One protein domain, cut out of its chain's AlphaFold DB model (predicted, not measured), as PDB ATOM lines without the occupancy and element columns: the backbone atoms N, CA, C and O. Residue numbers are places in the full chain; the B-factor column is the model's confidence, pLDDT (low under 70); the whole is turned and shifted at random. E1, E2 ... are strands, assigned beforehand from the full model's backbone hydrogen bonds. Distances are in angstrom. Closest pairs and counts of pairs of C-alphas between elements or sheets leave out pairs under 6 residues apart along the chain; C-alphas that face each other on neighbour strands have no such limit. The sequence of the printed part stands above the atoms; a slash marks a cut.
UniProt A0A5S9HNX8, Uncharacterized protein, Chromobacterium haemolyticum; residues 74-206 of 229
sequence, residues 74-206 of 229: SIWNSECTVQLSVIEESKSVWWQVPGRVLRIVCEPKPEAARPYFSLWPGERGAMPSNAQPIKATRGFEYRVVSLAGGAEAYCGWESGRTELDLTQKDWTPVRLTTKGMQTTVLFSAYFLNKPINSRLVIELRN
ATOM      1  N   SER A  74      40.573  44.402 -49.289       77.06
ATOM      2  CA  SER A  74      40.412  45.842 -49.459       77.06
ATOM      3  C   SER A  74      39.306  46.358 -48.546       77.06
ATOM      4  O   SER A  74      38.364  45.643 -48.194       77.06
ATOM      5  N   ILE A  75      39.448  47.611 -48.127       82.62
ATOM      6  CA  ILE A  75      38.468  48.303 -47.297       82.62
ATOM      7  C   ILE A  75      37.869  49.414 -48.136       82.62
ATOM      8  O   ILE A  75      38.595  50.221 -48.711       82.62
ATOM      9  N   TRP A  76      36.545  49.482 -48.144       84.62
ATOM     10  CA  TRP A  76      35.845  50.689 -48.540       84.62
ATOM     11  C   TRP A  76      35.194  51.286 -47.298       84.62
ATOM     12  O   TRP A  76      34.486  50.594 -46.570       84.62
ATOM     13  N   ASN A  77      35.457  52.554 -47.018       87.81
ATOM     14  CA  ASN A  77      34.939  53.226 -45.837       87.81
ATOM     15  C   ASN A  77      34.469  54.641 -46.163       87.81
ATOM     16  O   ASN A  77      34.998  55.324 -47.035       87.81
ATOM     17  N   SER A  78      33.476  55.090 -45.406       88.19
ATOM     18  CA  SER A  78      32.958  56.448 -45.420       88.19
ATOM     19  C   SER A  78      32.862  56.927 -43.980       88.19
ATOM     20  O   SER A  78      32.221  56.287 -43.151       88.19
ATOM     21  N   GLU A  79      33.518  58.047 -43.680       89.50
ATOM     22  CA  GLU A  79      33.428  58.740 -42.386       89.50
ATOM     23  C   GLU A  79      33.749  57.887 -41.139       89.50
ATOM     24  O   GLU A  79      33.332  58.201 -40.026       89.50
ATOM     25  N   CYS A  80      34.548  56.837 -41.290       90.06
ATOM     26  CA  CYS A  80      35.121  56.074 -40.184       90.06
ATOM     27  C   CYS A  80      36.599  55.775 -40.447       90.06
ATOM     28  O   CYS A  80      37.064  55.826 -41.588       90.06
ATOM     29  N   THR A  81      37.333  55.479 -39.387       91.75
ATOM     30  CA  THR A  81      38.678  54.912 -39.444       91.75
ATOM     31  C   THR A  81      38.554  53.405 -39.276       91.75
ATOM     32  O   THR A  81      37.892  52.947 -38.345       91.75
ATOM     33  N   VAL A  82      39.179  52.638 -40.168       91.56
ATOM     34  CA  VAL A  82      39.182  51.173 -40.114       91.56
ATOM     35  C   VAL A  82      40.620  50.685 -40.079       91.56
ATOM     36  O   VAL A  82      41.430  51.086 -40.910       91.56
ATOM     37  N   GLN A  83      40.928  49.811 -39.128       92.69
ATOM     38  CA  GLN A  83      42.216  49.136 -39.029       92.69
ATOM     39  C   GLN A  83      42.010  47.629 -39.155       92.69
ATOM     40  O   GLN A  83      41.172  47.047 -38.460       92.69
ATOM     41  N   LEU A  84      42.799  47.007 -40.031       90.06
ATOM     42  CA  LEU A  84      42.900  45.558 -40.156       90.06
ATOM     43  C   LEU A  84      44.217  45.104 -39.551       90.06
ATOM     44  O   LEU A  84      45.268  45.661 -39.848       90.06
ATOM     45  N   SER A  85      44.156  44.067 -38.730       89.44
ATOM     46  CA  SER A  85      45.345  43.443 -38.161       89.44
ATOM     47  C   SER A  85      45.161  41.938 -38.100       89.44
ATOM     48  O   SER A  85      44.050  41.442 -37.906       89.44
ATOM     49  N   VAL A  86      46.260  41.213 -38.265       86.19
ATOM     50  CA  VAL A  86      46.289  39.776 -38.014       86.19
ATOM     51  C   VAL A  86      46.775  39.560 -36.593       86.19
ATOM     52  O   VAL A  86      47.837  40.047 -36.213       86.19
ATOM     53  N   ILE A  87      45.986  38.841 -35.806       85.81
ATOM     54  CA  ILE A  87      46.336  38.477 -34.434       85.81
ATOM     55  C   ILE A  87      46.465  36.961 -34.319       85.81
ATOM     56  O   ILE A  87      45.807  36.216 -35.047       85.81
ATOM     57  N   GLU A  88      47.274  36.506 -33.369       79.75
ATOM     58  CA  GLU A  88      47.326  35.096 -32.995       79.75
ATOM     59  C   GLU A  88      46.356  34.814 -31.849       79.75
ATOM     60  O   GLU A  88      46.366  35.469 -30.803       79.75
ATOM     61  N   GLU A  89      45.501  33.814 -32.038       71.56
ATOM     62  CA  GLU A  89      44.643  33.303 -30.983       71.56
ATOM     63  C   GLU A  89      45.471  32.408 -30.052       71.56
ATOM     64  O   GLU A  89      45.734  31.242 -30.348       71.56
ATOM     65  N   SER A  90      45.857  32.952 -28.897       57.50
ATOM     66  CA  SER A  90      46.674  32.256 -27.892       57.50
ATOM     67  C   SER A  90      45.968  31.080 -27.204       57.50
ATOM     68  O   SER A  90      46.621  30.257 -26.568       57.50
ATOM     69  N   LYS A  91      44.637  30.987 -27.326       56.22
ATOM     70  CA  LYS A  91      43.797  29.916 -26.760       56.22
ATOM     71  C   LYS A  91      42.837  29.354 -27.800       56.22
ATOM     72  O   LYS A  91      41.626  29.323 -27.580       56.22
ATOM     73  N   SER A  92      43.351  28.959 -28.959       53.28
ATOM     74  CA  SER A  92      42.463  28.351 -29.936       53.28
ATOM     75  C   SER A  92      42.076  26.939 -29.516       53.28
ATOM     76  O   SER A  92      42.915  26.054 -29.398       53.28
ATOM     77  N   VAL A  93      40.783  26.734 -29.285       51.03
ATOM     78  CA  VAL A  93      40.196  25.421 -28.975       51.03
ATOM     79  C   VAL A  93      39.984  24.558 -30.220       51.03
ATOM     80  O   VAL A  93      39.553  23.415 -30.112       51.03
ATOM     81  N   TRP A  94      40.241  25.109 -31.408       43.28
ATOM     82  CA  TRP A  94      39.785  24.518 -32.661       43.28
ATOM     83  C   TRP A  94      40.904  23.881 -33.502       43.28
ATOM     84  O   TRP A  94      40.641  23.088 -34.403       43.28
ATOM     85  N   TRP A  95      42.162  24.131 -33.146       43.38
ATOM     86  CA  TRP A  95      43.335  23.503 -33.746       43.38
ATOM     87  C   TRP A  95      44.465  23.439 -32.707       43.38
ATOM     88  O   TRP A  95      44.592  24.310 -31.852       43.38
ATOM     89  N   GLN A  96      45.307  22.408 -32.763       38.88
ATOM     90  CA  GLN A  96      46.442  22.228 -31.840       38.88
ATOM     91  C   GLN A  96      47.600  23.230 -32.079       38.88
ATOM     92  O   GLN A  96      48.699  23.040 -31.568       38.88
ATOM     93  N   VAL A  97      47.379  24.288 -32.866       42.50
ATOM     94  CA  VAL A  97      48.381  25.281 -33.292       42.50
ATOM     95  C   VAL A  97      47.738  26.667 -33.240       42.50
ATOM     96  O   VAL A  97      46.617  26.763 -33.703       42.50
ATOM     97  N   PRO A  98      48.357  27.747 -32.734       52.66
ATOM     98  CA  PRO A  98      47.723  29.069 -32.683       52.66
ATOM     99  C   PRO A  98      47.103  29.488 -34.024       52.66
ATOM    100  O   PRO A  98      47.733  29.413 -35.078       52.66
ATOM    101  N   GLY A  99      45.842  29.913 -33.982       64.88
ATOM    102  CA  GLY A  99      45.099  30.306 -35.174       64.88
ATOM    103  C   GLY A  99      45.267  31.773 -35.462       64.88
ATOM    104  O   GLY A  99      45.067  32.585 -34.559       64.88
ATOM    105  N   ARG A 100      45.581  32.131 -36.705       74.56
ATOM    106  CA  ARG A 100      45.552  33.533 -37.118       74.56
ATOM    107  C   ARG A 100      44.119  33.976 -37.359       74.56
ATOM    108  O   ARG A 100      43.330  33.277 -37.991       74.56
ATOM    109  N   VAL A 101      43.804  35.151 -36.838       83.19
ATOM    110  CA  VAL A 101      42.474  35.753 -36.864       83.19
ATOM    111  C   VAL A 101      42.593  37.155 -37.439       83.19
ATOM    112  O   VAL A 101      43.533  37.886 -37.125       83.19
ATOM    113  N   LEU A 102      41.626  37.541 -38.267       86.38
ATOM    114  CA  LEU A 102      41.520  38.901 -38.769       86.38
ATOM    115  C   LEU A 102      40.778  39.742 -37.738       86.38
ATOM    116  O   LEU A 102      39.583  39.546 -37.535       86.38
ATOM    117  N   ARG A 103      41.462  40.695 -37.109       91.44
ATOM    118  CA  ARG A 103      40.836  41.694 -36.247       91.44
ATOM    119  C   ARG A 103      40.568  42.965 -37.037       91.44
ATOM    120  O   ARG A 103      41.473  43.541 -37.641       91.44
ATOM    121  N   ILE A 104      39.324  43.415 -36.959       92.94
ATOM    122  CA  ILE A 104      38.840  44.652 -37.552       92.94
ATOM    123  C   ILE A 104      38.480  45.604 -36.417       92.94
ATOM    124  O   ILE A 104      37.660  45.272 -35.558       92.94
ATOM    125  N   VAL A 105      39.085  46.787 -36.421       94.69
ATOM    126  CA  VAL A 105      38.740  47.888 -35.517       94.69
ATOM    127  C   VAL A 105      38.141  49.002 -36.355       94.69
ATOM    128  O   VAL A 105      38.791  49.484 -37.278       94.69
ATOM    129  N   CYS A 106      36.910  49.404 -36.048       93.25
ATOM    130  CA  CYS A 106      36.228  50.493 -36.730       93.25
ATOM    131  C   CYS A 106      35.749  51.549 -35.736       93.25
ATOM    132  O   CYS A 106      35.059  51.235 -34.762       93.25
ATOM    133  N   GLU A 107      36.105  52.799 -36.014       93.25
ATOM    134  CA  GLU A 107      35.791  53.969 -35.197       93.25
ATOM    135  C   GLU A 107      35.196  55.068 -36.096       93.25
ATOM    136  O   GLU A 107      35.879  55.564 -36.998       93.25
ATOM    137  N   PRO A 108      33.921  55.455 -35.913       91.50
ATOM    138  CA  PRO A 108      33.334  56.603 -36.595       91.50
ATOM    139  C   PRO A 108      34.108  57.890 -36.322       91.50
ATOM    140  O   PRO A 108      34.528  58.147 -35.193       91.50
ATOM    141  N   LYS A 109      34.242  58.745 -37.340       88.88
ATOM    142  CA  LYS A 109      34.742  60.108 -37.129       88.88
ATOM    143  C   LYS A 109      33.726  60.890 -36.275       88.88
ATOM    144  O   LYS A 109      32.527  60.690 -36.468       88.88
ATOM    145  N   PRO A 110      34.158  61.805 -35.386       83.94
ATOM    146  CA  PRO A 110      33.245  62.544 -34.502       83.94
ATOM    147  C   PRO A 110      32.110  63.279 -35.234       83.94
ATOM    148  O   PRO A 110      30.983  63.313 -34.756       83.94
ATOM    149  N   GLU A 111      32.406  63.809 -36.422       82.81
ATOM    150  CA  GLU A 111      31.499  64.598 -37.273       82.81
ATOM    151  C   GLU A 111      30.744  63.741 -38.314       82.81
ATOM    152  O   GLU A 111      30.042  64.273 -39.171       82.81
ATOM    153  N   ALA A 112      30.921  62.415 -38.310       83.94
ATOM    154  CA  ALA A 112      30.400  61.543 -39.361       83.94
ATOM    155  C   ALA A 112      28.875  61.638 -39.458       83.94
ATOM    156  O   ALA A 112      28.193  61.477 -38.449       83.94
ATOM    157  N   ALA A 113      28.310  61.813 -40.654       82.00
ATOM    158  CA  ALA A 113      26.867  61.803 -40.884       82.00
ATOM    159  C   ALA A 113      26.315  60.376 -41.057       82.00
ATOM    160  O   ALA A 113      25.225  60.070 -40.565       82.00
ATOM    161  N   ARG A 114      27.069  59.497 -41.717       83.19
ATOM    162  CA  ARG A 114      26.738  58.109 -42.065       83.19
ATOM    163  C   ARG A 114      28.021  57.254 -42.070       83.19
ATOM    164  O   ARG A 114      28.462  56.820 -43.136       83.19
ATOM    165  N   PRO A 115      28.627  57.010 -40.893       88.56
ATOM    166  CA  PRO A 115      29.831  56.198 -40.774       88.56
ATOM    167  C   PRO A 115      29.546  54.754 -41.186       88.56
ATOM    168  O   PRO A 115      28.665  54.086 -40.636       88.56
ATOM    169  N   TYR A 116      30.312  54.281 -42.157       87.75
ATOM    170  CA  TYR A 116      30.104  52.991 -42.788       87.75
ATOM    171  C   TYR A 116      31.435  52.412 -43.260       87.75
ATOM    172  O   TYR A 116      32.292  53.147 -43.750       87.75
ATOM    173  N   PHE A 117      31.587  51.092 -43.184       89.88
ATOM    174  CA  PHE A 117      32.640  50.406 -43.926       89.88
ATOM    175  C   PHE A 117      32.214  49.037 -44.444       89.88
ATOM    176  O   PHE A 117      31.312  48.402 -43.897       89.88
ATOM    177  N   SER A 118      32.937  48.567 -45.454       84.69
ATOM    178  CA  SER A 118      32.949  47.188 -45.927       84.69
ATOM    179  C   SER A 118      34.361  46.653 -46.072       84.69
ATOM    180  O   SER A 118      35.284  47.349 -46.497       84.69
ATOM    181  N   LEU A 119      34.483  45.366 -45.771       82.81
ATOM    182  CA  LEU A 119      35.613  44.522 -46.100       82.81
ATOM    183  C   LEU A 119      35.294  43.721 -47.364       82.81
ATOM    184  O   LEU A 119      34.283  43.010 -47.427       82.81
ATOM    185  N   TRP A 120      36.205  43.787 -48.324       77.69
ATOM    186  CA  TRP A 120      36.120  43.116 -49.609       77.69
ATOM    187  C   TRP A 120      37.326  42.192 -49.813       77.69
ATOM    188  O   TRP A 120      38.422  42.479 -49.324       77.69
ATOM    189  N   PRO A 121      37.155  41.085 -50.543       68.50
ATOM    190  CA  PRO A 121      38.238  40.245 -50.993       68.50
ATOM    191  C   PRO A 121      38.828  40.775 -52.310       68.50
ATOM    192  O   PRO A 121      38.101  41.197 -53.211       68.50
ATOM    193  N   GLY A 122      40.149  40.703 -52.443       64.06
ATOM    194  CA  GLY A 122      40.894  41.176 -53.610       64.06
ATOM    195  C   GLY A 122      41.018  42.704 -53.701       64.06
ATOM    196  O   GLY A 122      40.585  43.447 -52.820       64.06
ATOM    197  N   GLU A 123      41.626  43.173 -54.791       52.56
ATOM    198  CA  GLU A 123      41.936  44.595 -55.032       52.56
ATOM    199  C   GLU A 123      40.756  45.398 -55.612       52.56
ATOM    200  O   GLU A 123      40.844  46.610 -55.792       52.56
ATOM    201  N   ARG A 124      39.614  44.751 -55.889       53.03
ATOM    202  CA  ARG A 124      38.425  45.379 -56.497       53.03
ATOM    203  C   ARG A 124      37.564  46.144 -55.480       53.03
ATOM    204  O   ARG A 124      36.347  45.997 -55.456       53.03
ATOM    205  N   GLY A 125      38.185  46.993 -54.666       47.72
ATOM    206  CA  GLY A 125      37.516  47.853 -53.678       47.72
ATOM    207  C   GLY A 125      36.758  49.054 -54.266       47.72
ATOM    208  O   GLY A 125      36.425  49.982 -53.534       47.72
ATOM    209  N   ALA A 126      36.501  49.081 -55.576       41.47
ATOM    210  CA  ALA A 126      35.909  50.226 -56.258       41.47
ATOM    211  C   ALA A 126      34.968  49.783 -57.385       41.47
ATOM    212  O   ALA A 126      35.371  49.784 -58.539       41.47
ATOM    213  N   MET A 127      33.730  49.392 -57.064       40.72
ATOM    214  CA  MET A 127      32.558  49.603 -57.934       40.72
ATOM    215  C   MET A 127      31.265  49.163 -57.219       40.72
ATOM    216  O   MET A 127      31.024  47.964 -57.071       40.72
ATOM    217  N   PRO A 128      30.402  50.100 -56.785       38.97
ATOM    218  CA  PRO A 128      28.997  49.798 -56.559       38.97
ATOM    219  C   PRO A 128      28.277  49.699 -57.916       38.97
ATOM    220  O   PRO A 128      28.598  50.452 -58.832       38.97
ATOM    221  N   SER A 129      27.265  48.826 -57.997       38.59
ATOM    222  CA  SER A 129      26.383  48.571 -59.152       38.59
ATOM    223  C   SER A 129      26.942  47.610 -60.222       38.59
ATOM    224  O   SER A 129      27.792  47.969 -61.031       38.59
ATOM    225  N   ASN A 130      26.377  46.392 -60.262       36.94
ATOM    226  CA  ASN A 130      26.431  45.399 -61.357       36.94
ATOM    227  C   ASN A 130      27.607  44.401 -61.422       36.94
ATOM    228  O   ASN A 130      27.864  43.836 -62.486       36.94
ATOM    229  N   ALA A 131      28.293  44.107 -60.313       37.47
ATOM    230  CA  ALA A 131      29.202  42.956 -60.285       37.47
ATOM    231  C   ALA A 131      28.423  41.636 -60.491       37.47
ATOM    232  O   ALA A 131      27.353  41.447 -59.906       37.47
ATOM    233  N   GLN A 132      28.952  40.738 -61.333       42.19
ATOM    234  CA  GLN A 132      28.374  39.412 -61.590       42.19
ATOM    235  C   GLN A 132      28.159  38.655 -60.262       42.19
ATOM    236  O   GLN A 132      29.024  38.711 -59.385       42.19
ATOM    237  N   PRO A 133      27.021  37.957 -60.086       42.19
ATOM    238  CA  PRO A 133      26.717  37.249 -58.850       42.19
ATOM    239  C   PRO A 133      27.713  36.114 -58.620       42.19
ATOM    240  O   PRO A 133      27.809  35.177 -59.413       42.19
ATOM    241  N   ILE A 134      28.411  36.166 -57.491       44.59
ATOM    242  CA  ILE A 134      29.342  35.117 -57.087       44.59
ATOM    243  C   ILE A 134      28.619  34.127 -56.173       44.59
ATOM    244  O   ILE A 134      27.961  34.506 -55.203       44.59
ATOM    245  N   LYS A 135      28.760  32.828 -56.457       44.16
ATOM    246  CA  LYS A 135      28.261  31.757 -55.582       44.16
ATOM    247  C   LYS A 135      29.228  31.543 -54.416       44.16
ATOM    248  O   LYS A 135      30.032  30.612 -54.425       44.16
ATOM    249  N   ALA A 136      29.134  32.379 -53.386       47.09
ATOM    250  CA  ALA A 136      29.837  32.132 -52.134       47.09
ATOM    251  C   ALA A 136      29.206  30.935 -51.399       47.09
ATOM    252  O   ALA A 136      28.002  30.906 -51.161       47.09
ATOM    253  N   THR A 137      30.003  29.916 -51.061       48.78
ATOM    254  CA  THR A 137      29.465  28.630 -50.573       48.78
ATOM    255  C   THR A 137      29.683  28.340 -49.090       48.78
ATOM    256  O   THR A 137      29.059  27.399 -48.599       48.78
ATOM    257  N   ARG A 138      30.538  29.071 -48.350       57.66
ATOM    258  CA  ARG A 138      30.922  28.630 -46.989       57.66
ATOM    259  C   ARG A 138      30.942  29.682 -45.869       57.66
ATOM    260  O   ARG A 138      30.730  29.281 -44.731       57.66
ATOM    261  N   GLY A 139      31.037  30.981 -46.160       69.38
ATOM    262  CA  GLY A 139      30.906  32.032 -45.138       69.38
ATOM    263  C   GLY A 139      32.148  32.183 -44.254       69.38
ATOM    264  O   GLY A 139      33.262  31.984 -44.734       69.38
ATOM    265  N   PHE A 140      31.959  32.577 -42.994       77.25
ATOM    266  CA  PHE A 140      33.028  32.760 -42.005       77.25
ATOM    267  C   PHE A 140      32.509  32.585 -40.579       77.25
ATOM    268  O   PHE A 140      31.307  32.477 -40.349       77.25
ATOM    269  N   GLU A 141      33.412  32.562 -39.605       82.19
ATOM    270  CA  GLU A 141      33.056  32.659 -38.192       82.19
ATOM    271  C   GLU A 141      33.479  34.019 -37.654       82.19
ATOM    272  O   GLU A 141      34.541  34.529 -38.020       82.19
ATOM    273  N   TYR A 142      32.654  34.600 -36.788       88.06
ATOM    274  CA  TYR A 142      32.927  35.892 -36.175       88.06
ATOM    275  C   TYR A 142      32.757  35.854 -34.663       88.06
ATOM    276  O   TYR A 142      32.035  35.012 -34.133       88.06
ATOM    277  N   ARG A 143      33.398  36.797 -33.976       91.00
ATOM    278  CA  ARG A 143      33.076  37.148 -32.590       91.00
ATOM    279  C   ARG A 143      33.256  38.639 -32.356       91.00
ATOM    280  O   ARG A 143      34.177  39.255 -32.899       91.00
ATOM    281  N   VAL A 144      32.409  39.222 -31.519       93.94
ATOM    282  CA  VAL A 144      32.493  40.634 -31.143       93.94
ATOM    283  C   VAL A 144      33.368  40.788 -29.912       93.94
ATOM    284  O   VAL A 144      32.957  40.487 -28.792       93.94
ATOM    285  N   VAL A 145      34.556  41.351 -30.095       93.62
ATOM    286  CA  VAL A 145      35.478  41.649 -28.994       93.62
ATOM    287  C   VAL A 145      34.912  42.786 -28.146       93.62
ATOM    288  O   VAL A 145      34.726  42.645 -26.940       93.62
ATOM    289  N   SER A 146      34.540  43.898 -28.780       93.56
ATOM    290  CA  SER A 146      33.947  45.046 -28.090       93.56
ATOM    291  C   SER A 146      33.009  45.821 -29.002       93.56
ATOM    292  O   SER A 146      33.305  46.005 -30.180       93.56
ATOM    293  N   LEU A 147      31.923  46.331 -28.429       91.62
ATOM    294  CA  LEU A 147      31.015  47.263 -29.080       91.62
ATOM    295  C   LEU A 147      30.733  48.410 -28.108       91.62
ATOM    296  O   LEU A 147      30.274  48.176 -26.992       91.62
ATOM    297  N   ALA A 148      31.027  49.631 -28.537       89.25
ATOM    298  CA  ALA A 148      30.619  50.867 -27.891       89.25
ATOM    299  C   ALA A 148      29.716  51.636 -28.861       89.25
ATOM    300  O   ALA A 148      30.078  51.838 -30.021       89.25
ATOM    301  N   GLY A 149      28.548  52.063 -28.385       85.31
ATOM    302  CA  GLY A 149      27.521  52.687 -29.216       85.31
ATOM    303  C   GLY A 149      26.664  51.704 -30.014       85.31
ATOM    304  O   GLY A 149      26.729  50.493 -29.812       85.31
ATOM    305  N   GLY A 150      25.814  52.248 -30.886       84.06
ATOM    306  CA  GLY A 150      24.948  51.463 -31.762       84.06
ATOM    307  C   GLY A 150      25.641  51.155 -33.085       84.06
ATOM    308  O   GLY A 150      26.111  52.067 -33.763       84.06
ATOM    309  N   ALA A 151      25.671  49.884 -33.472       86.12
ATOM    310  CA  ALA A 151      26.095  49.463 -34.799       86.12
ATOM    311  C   ALA A 151      25.167  48.372 -35.331       86.12
ATOM    312  O   ALA A 151      24.610  47.593 -34.565       86.12
ATOM    313  N   GLU A 152      25.032  48.325 -36.647       89.62
ATOM    314  CA  GLU A 152      24.488  47.205 -37.397       89.62
ATOM    315  C   GLU A 152      25.633  46.616 -38.208       89.62
ATOM    316  O   GLU A 152      26.402  47.353 -38.835       89.62
ATOM    317  N   ALA A 153      25.764  45.295 -38.198       87.88
ATOM    318  CA  ALA A 153      26.767  44.609 -38.992       87.88
ATOM    319  C   ALA A 153      26.123  43.528 -39.844       87.88
ATOM    320  O   ALA A 153      25.149  42.889 -39.454       87.88
ATOM    321  N   TYR A 154      26.693  43.329 -41.023       85.75
ATOM    322  CA  TYR A 154      26.142  42.467 -42.046       85.75
ATOM    323  C   TYR A 154      27.240  41.636 -42.698       85.75
ATOM    324  O   TYR A 154      28.345  42.109 -42.955       85.75
ATOM    325  N   CYS A 155      26.897  40.396 -43.014       78.19
ATOM    326  CA  CYS A 155      27.616  39.532 -43.936       78.19
ATOM    327  C   CYS A 155      26.957  39.643 -45.321       78.19
ATOM    328  O   CYS A 155      25.742  39.466 -45.427       78.19
ATOM    329  N   GLY A 156      27.721  39.949 -46.373       69.56
ATOM    330  CA  GLY A 156      27.187  40.221 -47.718       69.56
ATOM    331  C   GLY A 156      26.656  41.651 -47.928       69.56
ATOM    332  O   GLY A 156      26.828  42.533 -47.086       69.56
ATOM    333  N   TRP A 157      26.003  41.882 -49.074       61.44
ATOM    334  CA  TRP A 157      25.510  43.196 -49.529       61.44
ATOM    335  C   TRP A 157      24.080  43.120 -50.082       61.44
ATOM    336  O   TRP A 157      23.647  42.068 -50.556       61.44
ATOM    337  N   GLU A 158      23.361  44.248 -50.038       62.22
ATOM    338  CA  GLU A 158      22.014  44.430 -50.611       62.22
ATOM    339  C   GLU A 158      21.033  43.279 -50.297       62.22
ATOM    340  O   GLU A 158      20.719  43.031 -49.133       62.22
ATOM    341  N   SER A 159      20.515  42.597 -51.323       55.56
ATOM    342  CA  SER A 159      19.427  41.612 -51.226       55.56
ATOM    343  C   SER A 159      19.849  40.258 -50.643       55.56
ATOM    344  O   SER A 159      18.986  39.456 -50.290       55.56
ATOM    345  N   GLY A 160      21.159  40.026 -50.500       61.19
ATOM    346  CA  GLY A 160      21.736  38.805 -49.938       61.19
ATOM    347  C   GLY A 160      22.441  39.010 -48.597       61.19
ATOM    348  O   GLY A 160      23.231  38.149 -48.195       61.19
ATOM    349  N   ARG A 161      22.216  40.143 -47.915       73.69
ATOM    350  CA  ARG A 161      22.859  40.426 -46.626       73.69
ATOM    351  C   ARG A 161      22.240  39.619 -45.485       73.69
ATOM    352  O   ARG A 161      21.024  39.477 -45.395       73.69
ATOM    353  N   THR A 162      23.080  39.108 -44.596       80.31
ATOM    354  CA  THR A 162      22.687  38.500 -43.319       80.31
ATOM    355  C   THR A 162      23.141  39.403 -42.196       80.31
ATOM    356  O   THR A 162      24.325  39.716 -42.105       80.31
ATOM    357  N   GLU A 163      22.201  39.838 -41.367       88.06
ATOM    358  CA  GLU A 163      22.510  40.611 -40.171       88.06
ATOM    359  C   GLU A 163      23.263  39.750 -39.159       88.06
ATOM    360  O   GLU A 163      22.965  38.568 -38.972       88.06
ATOM    361  N   LEU A 164      24.286  40.345 -38.558       89.62
ATOM    362  CA  LEU A 164      25.113  39.713 -37.548       89.62
ATOM    363  C   LEU A 164      24.614  40.113 -36.167       89.62
ATOM    364  O   LEU A 164      24.337  41.283 -35.905       89.62
ATOM    365  N   ASP A 165      24.565  39.142 -35.266       92.19
ATOM    366  CA  ASP A 165      24.240  39.384 -33.872       92.19
ATOM    367  C   ASP A 165      25.474  39.940 -33.153       92.19
ATOM    368  O   ASP A 165      26.426  39.227 -32.827       92.19
ATOM    369  N   LEU A 166      25.459  41.248 -32.896       91.75
ATOM    370  CA  LEU A 166      26.580  41.930 -32.260       91.75
ATOM    371  C   LEU A 166      26.721  41.653 -30.751       91.75
ATOM    372  O   LEU A 166      27.651  42.160 -30.116       91.75
ATOM    373  N   THR A 167      25.836  40.841 -30.167       92.00
ATOM    374  CA  THR A 167      25.969  40.371 -28.781       92.00
ATOM    375  C   THR A 167      26.895  39.157 -28.656       92.00
ATOM    376  O   THR A 167      27.372  38.863 -27.558       92.00
ATOM    377  N   GLN A 168      27.224  38.495 -29.771       91.19
ATOM    378  CA  GLN A 168      28.005  37.258 -29.789       91.19
ATOM    379  C   GLN A 168      29.468  37.483 -29.390       91.19
ATOM    380  O   GLN A 168      30.251  38.086 -30.128       91.19
ATOM    381  N   LYS A 169      29.849  36.979 -28.211       91.31
ATOM    382  CA  LYS A 169      31.234  37.006 -27.698       91.31
ATOM    383  C   LYS A 169      32.039  35.766 -28.066       91.31
ATOM    384  O   LYS A 169      33.265  35.842 -28.143       91.31
ATOM    385  N   ASP A 170      31.344  34.671 -28.342       89.25
ATOM    386  CA  ASP A 170      31.931  33.422 -28.799       89.25
ATOM    387  C   ASP A 170      31.905  33.316 -30.324       89.25
ATOM    388  O   ASP A 170      31.170  34.024 -31.021       89.25
ATOM    389  N   TRP A 171      32.739  32.417 -30.845       85.19
ATOM    390  CA  TRP A 171      32.827  32.145 -32.273       85.19
ATOM    391  C   TRP A 171      31.491  31.656 -32.821       85.19
ATOM    392  O   TRP A 171      31.045  30.548 -32.529       85.19
ATOM    393  N   THR A 172      30.882  32.491 -33.654       87.25
ATOM    394  CA  THR A 172      29.572  32.257 -34.246       87.25
ATOM    395  C   THR A 172      29.716  32.087 -35.755       87.25
ATOM    396  O   THR A 172      30.248  32.981 -36.422       87.25
ATOM    397  N   PRO A 173      29.261  30.964 -36.331       82.50
ATOM    398  CA  PRO A 173      29.298  30.770 -37.770       82.50
ATOM    399  C   PRO A 173      28.230  31.616 -38.462       82.50
ATOM    400  O   PRO A 173      27.063  31.619 -38.074       82.50
ATOM    401  N   VAL A 174      28.618  32.275 -39.550       77.56
ATOM    402  CA  VAL A 174      27.706  32.937 -40.480       77.56
ATOM    403  C   VAL A 174      27.918  32.403 -41.888       77.56
ATOM    404  O   VAL A 174      29.039  32.217 -42.360       77.56
ATOM    405  N   ARG A 175      26.810  32.150 -42.583       73.12
ATOM    406  CA  ARG A 175      26.818  31.710 -43.978       73.12
ATOM    407  C   ARG A 175      26.517  32.892 -44.886       73.12
ATOM    408  O   ARG A 175      25.585  33.647 -44.625       73.12
ATOM    409  N   LEU A 176      27.264  33.006 -45.978       65.69
ATOM    410  CA  LEU A 176      26.898  33.897 -47.077       65.69
ATOM    411  C   LEU A 176      25.646  33.318 -47.754       65.69
ATOM    412  O   LEU A 176      25.617  32.135 -48.103       65.69
ATOM    413  N   THR A 177      24.573  34.108 -47.862       54.16
ATOM    414  CA  THR A 177      23.312  33.615 -48.434       54.16
ATOM    415  C   THR A 177      23.362  33.586 -49.954       54.16
ATOM    416  O   THR A 177      23.645  34.571 -50.608       54.16
ATOM    417  N   THR A 178      22.970  32.483 -50.580       51.88
ATOM    418  CA  THR A 178      22.938  32.396 -52.051       51.88
ATOM    419  C   THR A 178      21.734  33.118 -52.681       51.88
ATOM    420  O   THR A 178      21.360  32.805 -53.811       51.88
ATOM    421  N   LYS A 179      21.045  34.000 -51.943       46.81
ATOM    422  CA  LYS A 179      19.828  34.676 -52.407       46.81
ATOM    423  C   LYS A 179      20.188  36.037 -53.006       46.81
ATOM    424  O   LYS A 179      20.677  36.909 -52.300       46.81
ATOM    425  N   GLY A 180      19.886  36.215 -54.291       47.72
ATOM    426  CA  GLY A 180      20.076  37.481 -55.005       47.72
ATOM    427  C   GLY A 180      21.494  37.697 -55.540       47.72
ATOM    428  O   GLY A 180      22.351  36.817 -55.465       47.72
ATOM    429  N   MET A 181      21.725  38.875 -56.122       46.75
ATOM    430  CA  MET A 181      23.061  39.319 -56.517       46.75
ATOM    431  C   MET A 181      23.849  39.649 -55.249       46.75
ATOM    432  O   MET A 181      23.679  40.719 -54.671       46.75
ATOM    433  N   GLN A 182      24.673  38.715 -54.775       47.44
ATOM    434  CA  GLN A 182      25.660  39.031 -53.750       47.44
ATOM    435  C   GLN A 182      26.844  39.729 -54.412       47.44
ATOM    436  O   GLN A 182      27.483  39.166 -55.303       47.44
ATOM    437  N   THR A 183      27.135  40.956 -53.980       52.19
ATOM    438  CA  THR A 183      28.422  41.582 -54.291       52.19
ATOM    439  C   THR A 183      29.509  40.909 -53.449       52.19
ATOM    440  O   THR A 183      29.222  40.208 -52.477       52.19
ATOM    441  N   THR A 184      30.773  41.107 -53.815       59.50
ATOM    442  CA  THR A 184      31.943  40.497 -53.167       59.50
ATOM    443  C   THR A 184      32.137  40.877 -51.691       59.50
ATOM    444  O   THR A 184      33.085  40.398 -51.085       59.50
ATOM    445  N   VAL A 185      31.271  41.688 -51.075       72.38
ATOM    446  CA  VAL A 185      31.386  42.106 -49.668       72.38
ATOM    447  C   VAL A 185      31.393  40.905 -48.725       72.38
ATOM    448  O   VAL A 185      30.440  40.129 -48.674       72.38
ATOM    449  N   LEU A 186      32.431  40.808 -47.895       76.38
ATOM    450  CA  LEU A 186      32.488  39.813 -46.821       76.38
ATOM    451  C   LEU A 186      31.725  40.300 -45.606       76.38
ATOM    452  O   LEU A 186      30.849  39.621 -45.084       76.38
ATOM    453  N   PHE A 187      32.074  41.505 -45.176       83.06
ATOM    454  CA  PHE A 187      31.615  42.090 -43.935       83.06
ATOM    455  C   PHE A 187      31.341  43.569 -44.161       83.06
ATOM    456  O   PHE A 187      32.113  44.247 -44.831       83.06
ATOM    457  N   SER A 188      30.257  44.077 -43.596       86.88
ATOM    458  CA  SER A 188      29.936  45.499 -43.556       86.88
ATOM    459  C   SER A 188      29.473  45.886 -42.168       86.88
ATOM    460  O   SER A 188      28.803  45.095 -41.510       86.88
ATOM    461  N   ALA A 189      29.748  47.117 -41.752       89.44
ATOM    462  CA  ALA A 189      29.095  47.686 -40.584       89.44
ATOM    463  C   ALA A 189      28.734  49.156 -40.784       89.44
ATOM    464  O   ALA A 189      29.424  49.905 -41.478       89.44
ATOM    465  N   TYR A 190      27.646  49.548 -40.134       89.38
ATOM    466  CA  TYR A 190      27.094  50.892 -40.088       89.38
ATOM    467  C   TYR A 190      26.841  51.272 -38.628       89.38
ATOM    468  O   TYR A 190      26.398  50.427 -37.855       89.38
ATOM    469  N   PHE A 191      27.094  52.519 -38.226       86.81
ATOM    470  CA  PHE A 191      26.802  52.955 -36.853       86.81
ATOM    471  C   PHE A 191      25.486  53.733 -36.770       86.81
ATOM    472  O   PHE A 191      25.338  54.805 -37.367       86.81
ATOM    473  N   LEU A 192      24.550  53.208 -35.976       77.38
ATOM    474  CA  LEU A 192      23.263  53.829 -35.669       77.38
ATOM    475  C   LEU A 192      23.419  54.841 -34.527       77.38
ATOM    476  O   LEU A 192      24.052  54.550 -33.515       77.38
ATOM    477  N   ASN A 193      22.783  56.010 -34.645       66.75
ATOM    478  CA  ASN A 193      22.561  56.970 -33.547       66.75
ATOM    479  C   ASN A 193      23.807  57.470 -32.769       66.75
ATOM    480  O   ASN A 193      23.656  58.125 -31.743       66.75
ATOM    481  N   LYS A 194      25.018  57.209 -33.286       66.25
ATOM    482  CA  LYS A 194      26.321  57.849 -33.006       66.25
ATOM    483  C   LYS A 194      26.498  58.515 -31.629       66.25
ATOM    484  O   LYS A 194      26.580  59.742 -31.546       66.25
ATOM    485  N   PRO A 195      26.677  57.754 -30.543       61.62
ATOM    486  CA  PRO A 195      27.310  58.319 -29.361       61.62
ATOM    487  C   PRO A 195      28.782  58.657 -29.647       61.62
ATOM    488  O   PRO A 195      29.474  57.941 -30.381       61.62
ATOM    489  N   ILE A 196      29.266  59.744 -29.037       66.44
ATOM    490  CA  ILE A 196      30.694  60.087 -28.969       66.44
ATOM    491  C   ILE A 196      31.447  58.851 -28.443       66.44
ATOM    492  O   ILE A 196      31.006  58.235 -27.473       66.44
ATOM    493  N   ASN A 197      32.561  58.480 -29.083       75.38
ATOM    494  CA  ASN A 197      33.361  57.275 -28.787       75.38
ATOM    495  C   ASN A 197      32.731  55.930 -29.203       75.38
ATOM    496  O   ASN A 197      33.038  54.893 -28.612       75.38
ATOM    497  N   SER A 198      31.865  55.920 -30.221       88.00
ATOM    498  CA  SER A 198      31.422  54.660 -30.830       88.00
ATOM    499  C   SER A 198      32.612  53.859 -31.372       88.00
ATOM    500  O   SER A 198      33.527  54.422 -31.968       88.00
ATOM    501  N   ARG A 199      32.604  52.538 -31.180       92.25
ATOM    502  CA  ARG A 199      33.681  51.645 -31.622       92.25
ATOM    503  C   ARG A 199      33.173  50.226 -31.805       92.25
ATOM    504  O   ARG A 199      32.527  49.683 -30.915       92.25
ATOM    505  N   LEU A 200      33.538  49.596 -32.915       93.56
ATOM    506  CA  LEU A 200      33.323  48.173 -33.159       93.56
ATOM    507  C   LEU A 200      34.677  47.475 -33.283       93.56
ATOM    508  O   LEU A 200      35.503  47.857 -34.109       93.56
ATOM    509  N   VAL A 201      34.892  46.440 -32.475       95.19
ATOM    510  CA  VAL A 201      36.009  45.504 -32.632       95.19
ATOM    511  C   VAL A 201      35.434  44.119 -32.845       95.19
ATOM    512  O   VAL A 201      34.789  43.556 -31.956       95.19
ATOM    513  N   ILE A 202      35.680  43.577 -34.030       93.81
ATOM    514  CA  ILE A 202      35.197  42.269 -34.455       93.81
ATOM    515  C   ILE A 202      36.356  41.451 -34.999       93.81
ATOM    516  O   ILE A 202      37.307  41.977 -35.577       93.81
ATOM    517  N   GLU A 203      36.276  40.152 -34.782       90.81
ATOM    518  CA  GLU A 203      37.274  39.200 -35.224       90.81
ATOM    519  C   GLU A 203      36.643  38.173 -36.140       90.81
ATOM    520  O   GLU A 203      35.562  37.672 -35.839       90.81
ATOM    521  N   LEU A 204      37.325  37.873 -37.244       86.69
ATOM    522  CA  LEU A 204      36.898  36.920 -38.254       86.69
ATOM    523  C   LEU A 204      37.923  35.791 -38.378       86.69
ATOM    524  O   LEU A 204      39.131  36.030 -38.445       86.69
ATOM    525  N   ARG A 205      37.432  34.559 -38.482       79.12
ATOM    526  CA  ARG A 205      38.221  33.386 -38.877       79.12
ATOM    527  C   ARG A 205      37.444  32.572 -39.903       79.12
ATOM    528  O   ARG A 205      36.275  32.851 -40.157       79.12
ATOM    529  N   ASN A 206      38.077  31.562 -40.495       72.00
ATOM    530  CA  ASN A 206      37.423  30.703 -41.493       72.00
ATOM    531  C   ASN A 206      36.841  31.453 -42.668       72.00
ATOM    532  O   ASN A 206      35.732  31.165 -43.105       72.00
TER     533      ASN A 206
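Overview. This is residues 74 to 206 of the 229 residues of an uncharacterized protein of Chromobacterium haemolyticum (UniProt A0A5S9HNX8). Two antiparallel sheets lie face to face as a sandwich: the larger, twisted one of E2, E3, E9, E5 and E7 covers the smaller one of E1, E4, E8 and E6, with the strands of one at 22 degrees to those of the other. The hairpin of E2 and E3 forms one edge of the larger sheet, and long unnamed links join E4 to E5, E6 to E7 and E7 to E8. The printed part has 133 residues with nine named strands, E1 to E9 in order along the chain, and no named helix; its class is all strand, though under half of the residues, 64, are in named elements. It is compact, with a radius of gyration of the C-alphas of 14.8 A and a rounded outline of 43 by 38 by 25 A.

Along the chain. E1, residues 74 to 78, begins at C-alpha 74 at (40.412, 45.842, -49.459) and is 13.6 A long. E2, residues 80 to 89, is 26.3 A long and bends by 54 degrees at residue 86; E3, residues 99 to 108, is 28.8 A long. E4 is residues 116 to 121, with C-alpha 116 at (30.104, 52.991, -42.788). E5, residues 139 to 148, is 25.5 A long and bends by 63 degrees at residue 145. E6 is residues 150 to 155, E7 residues 172 to 174 and E8 residues 187 to 192. E9, residues 199 to 206, is 23.5 A long and ends at C-alpha 206 at (37.423, 30.703, -41.493).

Arrangement. The larger sheet runs E2, E3, E9, E5, E7, with E2 and E7 as edge strands. N 85 and O 103 of the hairpin E2 and E3 are 2.9 A apart, within hydrogen-bond range, as are N 104 and O 202 of E3 and E9 at 2.8 A, N 141 and O 205 of E9 and E5 at 2.9 A, and N 142 and O 172 of E5 and E7 at 2.9 A. The smaller sheet runs E1, E4, E8, E6, with N 76 and O 118 3.0 A apart, N 119 and O 187 2.8 A and N 154 and O 188 2.8 A. The parts of the sheets that face each other are 8.9 A centre to centre. Between the sheets, the closest C-alphas of E2 and E4 are those of Cys 80 and Tyr 116, 6.4 A apart. E8 and E9 are near each other, while E5 and E8 are apart.

Size, cuts and confidence. The C-alphas of Gln 96 and Glu 111 are the two farthest apart, at 45.3 A. The printed part has no cut. The long links are residues 122 to 138, 156 to 171 and 175 to 186. The mean pLDDT of the printed part is 74.2; 47 residues are under 70, namely 90 to 99, 121 to 139, 156 to 160, 176 to 184 and 193 to 196.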